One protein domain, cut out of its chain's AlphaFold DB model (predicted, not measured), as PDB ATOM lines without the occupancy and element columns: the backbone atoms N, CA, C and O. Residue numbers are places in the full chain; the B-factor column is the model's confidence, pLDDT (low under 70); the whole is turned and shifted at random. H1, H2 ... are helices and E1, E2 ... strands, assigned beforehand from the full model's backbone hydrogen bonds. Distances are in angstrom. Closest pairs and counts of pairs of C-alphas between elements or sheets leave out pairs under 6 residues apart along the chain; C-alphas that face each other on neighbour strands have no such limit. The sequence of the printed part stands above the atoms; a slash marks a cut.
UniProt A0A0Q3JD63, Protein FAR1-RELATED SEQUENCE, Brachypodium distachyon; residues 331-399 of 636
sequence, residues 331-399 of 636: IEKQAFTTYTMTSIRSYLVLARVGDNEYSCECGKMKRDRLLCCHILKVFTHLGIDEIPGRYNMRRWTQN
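Overview. This is residues 331 to 399 of the 636 residues of the protein "Protein FAR1-RELATED SEQUENCE" of Brachypodium distachyon (UniProt A0A0Q3JD63). A two-stranded hairpin, E1 and E2, with the helix H3 packed over one of its faces makes a small core, and short H2 sits beyond the end of E2. H1 lies well away at one end of the long axis, joined to the core by a thin link, residues 339 to 348, while the stretch 383 to 399, with no named element, trails to the other end. The printed part has 69 residues with three named helices and two named strands in the order H1, E1, E2, H2, H3; the sheet E1 - E2 is antiparallel. The class is mixed, helices and strands, though under half of the residues, 31, are in named elements. The whole is loose, with a radius of gyration of the C-alphas of 14.5 A, and elongated, spanning 46 by 24 by 19 A.

Along the chain. Find C-alpha 331 at (165.306, 109.120, 116.818); from there H1 runs through residues 331 to 338, 10.1 A. Then look for C-alpha 349 at (165.747, 128.441, 112.355), where E1, residues 349 to 352, begins its 9.8 A. E2 follows as residues 357 to 360, 10.4 A long, and H2 as residues 364 to 368, 5.3 A. H3, residues 373 to 382, is the longest helix at 14.2 A and ends at C-alpha 382, (177.408, 124.604, 111.871).

Arrangement. Start at H1, which is apart from E2, H2 and H3. Further on, E1 and E2 form a hairpin over a tight link, antiparallel at 170 degrees; look for N 350 and O 359 at 2.8 A, and N 359 and O 350 at 3.0 A, both within hydrogen-bond range. After E2, the closest C-alphas of E2 and H2 are those of Ser 359 and Met 365, 7.5 A apart. H2 is apart from E1 and from H3. At H3, the closest C-alphas to E1 are those of Val 349 and Ile 375, 6.4 A apart; to E2, those of Cys 360 and Ile 375, 6.8 A. In H1, H2 and H3 every O i to N i+4 pair is within hydrogen-bond range.

Size, cuts and confidence. The two C-alphas farthest apart are those of Thr 337 and Asn 399, 46.9 A. Residues 337 to 342 stand free. The printed part has no cut and no long link; H1 to E1 is short but not tight. The mean pLDDT of the printed part is 75.4; look for values under 70 at residues 331 to 333, 335 to 346, 394 to 396 and 398 to 399 of this model.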
ATOM      1  N   ILE A 331     165.677 108.400 115.593       64.75
ATOM      2  CA  ILE A 331     165.306 109.120 116.818       64.75
ATOM      3  C   ILE A 331     164.081 110.030 116.633       64.75
ATOM      4  O   ILE A 331     163.358 110.279 117.591       64.75
ATOM      5  N   GLU A 332     163.797 110.483 115.408       63.38
ATOM      6  CA  GLU A 332     162.607 111.283 115.112       63.38
ATOM      7  C   GLU A 332     161.343 110.409 115.128       63.38
ATOM      8  O   GLU A 332     160.356 110.748 115.779       63.38
ATOM      9  N   LYS A 333     161.411 109.214 114.523       67.19
ATOM     10  CA  LYS A 333     160.345 108.201 114.611       67.19
ATOM     11  C   LYS A 333     160.108 107.759 116.057       67.19
ATOM     12  O   LYS A 333     158.959 107.626 116.462       67.19
ATOM     13  N   GLN A 334     161.175 107.592 116.843       71.38
ATOM     14  CA  GLN A 334     161.067 107.308 118.276       71.38
ATOM     15  C   GLN A 334     160.423 108.474 119.044       71.38
ATOM     16  O   GLN A 334     159.571 108.245 119.897       71.38
ATOM     17  N   ALA A 335     160.784 109.726 118.746       65.88
ATOM     18  CA  ALA A 335     160.184 110.890 119.394       65.88
ATOM     19  C   ALA A 335     158.675 110.989 119.112       65.88
ATOM     20  O   ALA A 335     157.908 111.193 120.052       65.88
ATOM     21  N   PHE A 336     158.247 110.773 117.862       66.50
ATOM     22  CA  PHE A 336     156.832 110.783 117.477       66.50
ATOM     23  C   PHE A 336     155.998 109.663 118.108       66.50
ATOM     24  O   PHE A 336     154.819 109.877 118.370       66.50
ATOM     25  N   THR A 337     156.582 108.496 118.397       66.50
ATOM     26  CA  THR A 337     155.882 107.414 119.114       66.50
ATOM     27  C   THR A 337     155.952 107.539 120.639       66.50
ATOM     28  O   THR A 337     155.145 106.922 121.330       66.50
ATOM     29  N   THR A 338     156.883 108.334 121.181       67.81
ATOM     30  CA  THR A 338     157.113 108.464 122.636       67.81
ATOM     31  C   THR A 338     156.467 109.712 123.250       67.81
ATOM     32  O   THR A 338     156.118 109.704 124.432       67.81
ATOM     33  N   TYR A 339     156.310 110.801 122.489       62.84
ATOM     34  CA  TYR A 339     155.851 112.093 123.006       62.84
ATOM     35  C   TYR A 339     154.583 112.598 122.312       62.84
ATOM     36  O   TYR A 339     154.417 112.479 121.103       62.84
ATOM     37  N   THR A 340     153.711 113.258 123.077       58.94
ATOM     38  CA  THR A 340     152.530 113.943 122.531       58.94
ATOM     39  C   THR A 340     152.931 115.058 121.563       58.94
ATOM     40  O   THR A 340     153.887 115.793 121.827       58.94
ATOM     41  N   MET A 341     152.158 115.257 120.489       58.72
ATOM     42  CA  MET A 341     152.433 116.262 119.442       58.72
ATOM     43  C   MET A 341     152.745 117.656 120.007       58.72
ATOM     44  O   MET A 341     153.657 118.344 119.556       58.72
ATOM     45  N   THR A 342     152.018 118.075 121.048       55.44
ATOM     46  CA  THR A 342     152.184 119.379 121.711       55.44
ATOM     47  C   THR A 342     153.562 119.564 122.363       55.44
ATOM     48  O   THR A 342     154.003 120.703 122.542       55.44
ATOM     49  N   SER A 343     154.231 118.465 122.718       54.06
ATOM     50  CA  SER A 343     155.583 118.435 123.289       54.06
ATOM     51  C   SER A 343     156.660 118.546 122.205       54.06
ATOM     52  O   SER A 343     157.705 119.153 122.440       54.06
ATOM     53  N   ILE A 344     156.383 118.044 120.996       56.75
ATOM     54  CA  ILE A 344     157.270 118.093 119.822       56.75
ATOM     55  C   ILE A 344     157.112 119.449 119.111       56.75
ATOM     56  O   ILE A 344     156.862 119.556 117.913       56.75
ATOM     57  N   ARG A 345     157.261 120.539 119.873       57.09
ATOM     58  CA  ARG A 345     157.390 121.890 119.313       57.09
ATOM     59  C   ARG A 345     158.812 122.116 118.817       57.09
ATOM     60  O   ARG A 345     159.642 122.718 119.500       57.09
ATOM     61  N   SER A 346     159.055 121.642 117.602       59.94
ATOM     62  CA  SER A 346     160.105 122.147 116.722       59.94
ATOM     63  C   SER A 346     160.012 123.674 116.582       59.94
ATOM     64  O   SER A 346     158.936 124.260 116.709       59.94
ATOM     65  N   TYR A 347     161.149 124.311 116.304       72.31
ATOM     66  CA  TYR A 347     161.217 125.732 115.968       72.31
ATOM     67  C   TYR A 347     162.123 125.917 114.757       72.31
ATOM     68  O   TYR A 347     163.324 125.652 114.848       72.31
ATOM     69  N   LEU A 348     161.570 126.405 113.651       76.69
ATOM     70  CA  LEU A 348     162.328 126.721 112.450       76.69
ATOM     71  C   LEU A 348     163.382 127.796 112.751       76.69
ATOM     72  O   LEU A 348     163.083 128.862 113.309       76.69
ATOM     73  N   VAL A 349     164.619 127.508 112.346       84.38
ATOM     74  CA  VAL A 349     165.747 128.441 112.355       84.38
ATOM     75  C   VAL A 349     166.212 128.627 110.915       84.38
ATOM     76  O   VAL A 349     166.710 127.692 110.298       84.38
ATOM     77  N   LEU A 350     166.060 129.838 110.385       85.38
ATOM     78  CA  LEU A 350     166.621 130.222 109.093       85.38
ATOM     79  C   LEU A 350     168.075 130.650 109.303       85.38
ATOM     80  O   LEU A 350     168.345 131.515 110.141       85.38
ATOM     81  N   ALA A 351     168.984 130.040 108.545       85.50
ATOM     82  CA  ALA A 351     170.428 130.199 108.660       85.50
ATOM     83  C   ALA A 351     171.043 130.586 107.305       85.50
ATOM     84  O   ALA A 351     171.301 129.734 106.458       85.50
ATOM     85  N   ARG A 352     171.290 131.881 107.103       84.94
ATOM     86  CA  ARG A 352     172.104 132.409 106.002       84.94
ATOM     87  C   ARG A 352     173.558 132.403 106.456       84.94
ATOM     88  O   ARG A 352     173.983 133.300 107.180       84.94
ATOM     89  N   VAL A 353     174.306 131.363 106.097       78.88
ATOM     90  CA  VAL A 353     175.678 131.191 106.603       78.88
ATOM     91  C   VAL A 353     176.621 132.259 106.032       78.88
ATOM     92  O   VAL A 353     177.329 132.899 106.802       78.88
ATOM     93  N   GLY A 354     176.557 132.523 104.719       77.19
ATOM     94  CA  GLY A 354     177.418 133.500 104.030       77.19
ATOM     95  C   GLY A 354     177.258 134.938 104.536       77.19
ATOM     96  O   GLY A 354     178.225 135.536 105.001       77.19
ATOM     97  N   ASP A 355     176.027 135.460 104.556       81.06
ATOM     98  CA  ASP A 355     175.716 136.792 105.115       81.06
ATOM     99  C   ASP A 355     176.042 136.899 106.612       81.06
ATOM    100  O   ASP A 355     176.098 137.990 107.182       81.06
ATOM    101  N   ASN A 356     176.169 135.741 107.268       81.88
ATOM    102  CA  ASN A 356     175.879 135.551 108.671       81.88
ATOM    103  C   ASN A 356     174.515 136.185 109.023       81.88
ATOM    104  O   ASN A 356     174.436 137.311 109.502       81.88
ATOM    105  N   GLU A 357     173.419 135.441 108.900       86.50
ATOM    106  CA  GLU A 357     172.126 135.814 109.479       86.50
ATOM    107  C   GLU A 357     171.381 134.584 110.007       86.50
ATOM    108  O   GLU A 357     171.126 133.623 109.287       86.50
ATOM    109  N   TYR A 358     171.005 134.625 111.285       87.69
ATOM    110  CA  TYR A 358     170.323 133.538 111.979       87.69
ATOM    111  C   TYR A 358     169.052 134.075 112.637       87.69
ATOM    112  O   TYR A 358     169.102 134.935 113.523       87.69
ATOM    113  N   SER A 359     167.892 133.581 112.209       87.38
ATOM    114  CA  SER A 359     166.591 133.986 112.749       87.38
ATOM    115  C   SER A 359     165.744 132.767 113.104       87.38
ATOM    116  O   SER A 359     165.886 131.711 112.504       87.38
ATOM    117  N   CYS A 360     164.893 132.884 114.124       85.94
ATOM    118  CA  CYS A 360     164.110 131.765 114.650       85.94
ATOM    119  C   CYS A 360     162.683 132.207 114.969       85.94
ATOM    120  O   CYS A 360     162.482 133.259 115.591       85.94
ATOM    121  N   GLU A 361     161.702 131.389 114.592       86.25
ATOM    122  CA  GLU A 361     160.274 131.722 114.697       86.25
ATOM    123  C   GLU A 361     159.776 131.908 116.141       86.25
ATOM    124  O   GLU A 361     158.817 132.638 116.377       86.25
ATOM    125  N   CYS A 362     160.498 131.383 117.145       78.81
ATOM    126  CA  CYS A 362     160.229 131.675 118.563       78.81
ATOM    127  C   CYS A 362     160.290 133.184 118.908       78.81
ATOM    128  O   CYS A 362     159.857 133.620 119.983       78.81
ATOM    129  N   GLY A 363     160.884 133.992 118.021       77.88
ATOM    130  CA  GLY A 363     160.919 135.447 118.101       77.88
ATOM    131  C   GLY A 363     161.820 136.012 119.199       77.88
ATOM    132  O   GLY A 363     161.862 137.228 119.349       77.88
ATOM    133  N   LYS A 364     162.559 135.181 119.952       76.38
ATOM    134  CA  LYS A 364     163.347 135.621 121.121       76.38
ATOM    135  C   LYS A 364     164.362 136.723 120.785       76.38
ATOM    136  O   LYS A 364     164.439 137.720 121.493       76.38
ATOM    137  N   MET A 365     165.050 136.627 119.644       77.88
ATOM    138  CA  MET A 365     165.949 137.698 119.185       77.88
ATOM    139  C   MET A 365     165.189 138.993 118.830       77.88
ATOM    140  O   MET A 365     165.657 140.083 119.143       77.88
ATOM    141  N   LYS A 366     163.991 138.897 118.235       78.56
ATOM    142  CA  LYS A 366     163.164 140.067 117.879       78.56
ATOM    143  C   LYS A 366     162.563 140.753 119.120       78.56
ATOM    144  O   LYS A 366     162.529 141.977 119.173       78.56
ATOM    145  N   ARG A 367     162.119 139.967 120.109       73.06
ATOM    146  CA  ARG A 367     161.438 140.418 121.339       73.06
ATOM    147  C   ARG A 367     162.411 140.850 122.436       73.06
ATOM    148  O   ARG A 367     162.314 141.953 122.958       73.06
ATOM    149  N   ASP A 368     163.351 139.971 122.763       71.94
ATOM    150  CA  ASP A 368     164.165 140.024 123.982       71.94
ATOM    151  C   ASP A 368     165.608 140.496 123.692       71.94
ATOM    152  O   ASP A 368     166.413 140.685 124.607       71.94
ATOM    153  N   ARG A 369     165.939 140.690 122.401       77.19
ATOM    154  CA  ARG A 369     167.276 141.049 121.885       77.19
ATOM    155  C   ARG A 369     168.375 140.107 122.394       77.19
ATOM    156  O   ARG A 369     169.485 140.531 122.693       77.19
ATOM    157  N   LEU A 370     168.037 138.820 122.504       78.06
ATOM    158  CA  LEU A 370     168.897 137.753 123.012       78.06
ATOM    159  C   LEU A 370     168.664 136.463 122.213       78.06
ATOM    160  O   LEU A 370     167.532 136.155 121.828       78.06
ATOM    161  N   LEU A 371     169.725 135.688 121.977       79.25
ATOM    162  CA  LEU A 371     169.632 134.416 121.257       79.25
ATOM    163  C   LEU A 371     168.777 133.390 122.022       79.25
ATOM    164  O   LEU A 371     168.727 133.355 123.261       79.25
ATOM    165  N   CYS A 372     168.062 132.549 121.273       82.19
ATOM    166  CA  CYS A 372     167.394 131.369 121.814       82.19
ATOM    167  C   CYS A 372     168.318 130.153 121.760       82.19
ATOM    168  O   CYS A 372     169.211 130.069 120.918       82.19
ATOM    169  N   CYS A 373     168.033 129.177 122.621       80.19
ATOM    170  CA  CYS A 373     168.646 127.854 122.582       80.19
ATOM    171  C   CYS A 373     168.555 127.199 121.194       80.19
ATOM    172  O   CYS A 373     169.469 126.478 120.828       80.19
ATOM    173  N   HIS A 374     167.524 127.489 120.392       84.44
ATOM    174  CA  HIS A 374     167.378 126.923 119.045       84.44
ATOM    175  C   HIS A 374     168.458 127.447 118.076       84.44
ATOM    176  O   HIS A 374     169.074 126.656 117.373       84.44
ATOM    177  N   ILE A 375     168.753 128.758 118.081       85.25
ATOM    178  CA  ILE A 375     169.842 129.322 117.259       85.25
ATOM    179  C   ILE A 375     171.204 128.854 117.786       85.25
ATOM    180  O   ILE A 375     172.049 128.444 117.001       85.25
ATOM    181  N   LEU A 376     171.400 128.837 119.110       83.12
ATOM    182  CA  LEU A 376     172.639 128.329 119.712       83.12
ATOM    183  C   LEU A 376     172.859 126.837 119.402       83.12
ATOM    184  O   LEU A 376     173.987 126.416 119.175       83.12
ATOM    185  N   LYS A 377     171.789 126.036 119.315       83.94
ATOM    186  CA  LYS A 377     171.880 124.636 118.889       83.94
ATOM    187  C   LYS A 377     172.299 124.531 117.422       83.94
ATOM    188  O   LYS A 377     173.170 123.723 117.115       83.94
ATOM    189  N   VAL A 378     171.767 125.384 116.543       86.06
ATOM    190  CA  VAL A 378     172.223 125.487 115.145       86.06
ATOM    191  C   VAL A 378     173.696 125.904 115.052       86.06
ATOM    192  O   VAL A 378     174.415 125.313 114.256       86.06
ATOM    193  N   PHE A 379     174.196 126.800 115.911       84.81
ATOM    194  CA  PHE A 379     175.631 127.138 115.948       84.81
ATOM    195  C   PHE A 379     176.496 125.897 116.224       84.81
ATOM    196  O   PHE A 379     177.443 125.645 115.483       84.81
ATOM    197  N   THR A 380     176.105 125.043 117.184       84.56
ATOM    198  CA  THR A 380     176.815 123.769 117.451       84.56
ATOM    199  C   THR A 380     176.710 122.728 116.329       84.56
ATOM    200  O   THR A 380     177.463 121.762 116.339       84.56
ATOM    201  N   HIS A 381     175.787 122.891 115.375       80.69
ATOM    202  CA  HIS A 381     175.679 122.031 114.187       80.69
ATOM    203  C   HIS A 381     176.388 122.608 112.952       80.69
ATOM    204  O   HIS A 381     176.635 121.866 112.009       80.69
ATOM    205  N   LEU A 382     176.719 123.903 112.959       81.69
ATOM    206  CA  LEU A 382     177.408 124.604 111.871       81.69
ATOM    207  C   LEU A 382     178.887 124.914 112.179       81.69
ATOM    208  O   LEU A 382     179.539 125.555 111.364       81.69
ATOM    209  N   GLY A 383     179.411 124.498 113.340       80.00
ATOM    210  CA  GLY A 383     180.793 124.793 113.751       80.00
ATOM    211  C   GLY A 383     181.045 126.281 114.027       80.00
ATOM    212  O   GLY A 383     182.118 126.793 113.728       80.00
ATOM    213  N   ILE A 384     180.037 127.003 114.530       81.12
ATOM    214  CA  ILE A 384     180.129 128.448 114.785       81.12
ATOM    215  C   ILE A 384     180.574 128.671 116.233       81.12
ATOM    216  O   ILE A 384     179.743 128.739 117.142       81.12
ATOM    217  N   ASP A 385     181.887 128.786 116.427       77.06
ATOM    218  CA  ASP A 385     182.505 128.944 117.751       77.06
ATOM    219  C   ASP A 385     182.372 130.370 118.323       77.06
ATOM    220  O   ASP A 385     182.303 130.548 119.541       77.06
ATOM    221  N   GLU A 386     182.251 131.396 117.469       78.94
ATOM    222  CA  GLU A 386     182.051 132.791 117.887       78.94
ATOM    223  C   GLU A 386     180.639 133.314 117.580       78.94
ATOM    224  O   GLU A 386     180.123 133.181 116.470       78.94
ATOM    225  N   ILE A 387     180.007 133.982 118.555       82.88
ATOM    226  CA  ILE A 387     178.682 134.595 118.373       82.88
ATOM    227  C   ILE A 387     178.812 135.883 117.537       82.88
ATOM    228  O   ILE A 387     179.397 136.856 118.028       82.88
ATOM    229  N   PRO A 388     178.199 135.969 116.336       84.31
ATOM    230  CA  PRO A 388     178.394 137.115 115.453       84.31
ATOM    231  C   PRO A 388     177.918 138.448 116.053       84.31
ATOM    232  O   PRO A 388     176.794 138.565 116.554       84.31
ATOM    233  N   GLY A 389     178.757 139.483 115.927       77.50
ATOM    234  CA  GLY A 389     178.665 140.743 116.682       77.50
ATOM    235  C   GLY A 389     177.309 141.460 116.680       77.50
ATOM    236  O   GLY A 389     176.929 142.040 117.695       77.50
ATOM    237  N   ARG A 390     176.514 141.353 115.604       77.75
ATOM    238  CA  ARG A 390     175.150 141.925 115.513       77.75
ATOM    239  C   ARG A 390     174.172 141.424 116.591       77.75
ATOM    240  O   ARG A 390     173.133 142.048 116.800       77.75
ATOM    241  N   TYR A 391     174.468 140.304 117.257       79.56
ATOM    242  CA  TYR A 391     173.665 139.770 118.364       79.56
ATOM    243  C   TYR A 391     174.226 140.110 119.752       79.56
ATOM    244  O   TYR A 391     173.517 139.934 120.746       79.56
ATOM    245  N   ASN A 392     175.442 140.658 119.833       79.06
ATOM    246  CA  ASN A 392     176.124 141.008 121.083       79.06
ATOM    247  C   ASN A 392     175.646 142.380 121.592       79.06
ATOM    248  O   ASN A 392     176.368 143.373 121.642       79.06
ATOM    249  N   MET A 393     174.365 142.430 121.954       73.81
ATOM    250  CA  MET A 393     173.660 143.626 122.412       73.81
ATOM    251  C   MET A 393     174.237 144.119 123.746       73.81
ATOM    252  O   MET A 393     174.124 143.418 124.749       73.81
ATOM    253  N   ARG A 394     174.779 145.349 123.792       69.25
ATOM    254  CA  ARG A 394     175.482 145.938 124.961       69.25
ATOM    255  C   ARG A 394     174.768 145.754 126.311       69.25
ATOM    256  O   ARG A 394     175.430 145.561 127.318       69.25
ATOM    257  N   ARG A 395     173.428 145.767 126.340       69.44
ATOM    258  CA  ARG A 395     172.602 145.503 127.541       69.44
ATOM    259  C   ARG A 395     172.889 144.147 128.204       69.44
ATOM    260  O   ARG A 395     172.724 144.025 129.412       69.44
ATOM    261  N   TRP A 396     173.250 143.140 127.414       66.56
ATOM    262  CA  TRP A 396     173.470 141.760 127.843       66.56
ATOM    263  C   TRP A 396     174.962 141.396 127.951       66.56
ATOM    264  O   TRP A 396     175.284 140.228 128.152       66.56
ATOM    265  N   THR A 397     175.875 142.367 127.826       72.75
ATOM    266  CA  THR A 397     177.318 142.159 128.037       72.75
ATOM    267  C   THR A 397     177.735 142.595 129.443       72.75
ATOM    268  O   THR A 397     177.031 143.349 130.112       72.75
ATOM    269  N   GLN A 398     178.918 142.169 129.897       61.00
ATOM    270  CA  GLN A 398     179.496 142.647 131.164       61.00
ATOM    271  C   GLN A 398     179.744 144.174 131.147       61.00
ATOM    272  O   GLN A 398     179.672 144.827 132.183       61.00
ATOM    273  N   ASN A 399     179.896 144.762 129.953       64.56
ATOM    274  CA  ASN A 399     180.078 146.200 129.712       64.56
ATOM    275  C   ASN A 399     178.746 146.995 129.682       64.56
ATOM    276  O   ASN A 399     178.685 148.102 129.130       64.56
TER     277      ASN A 399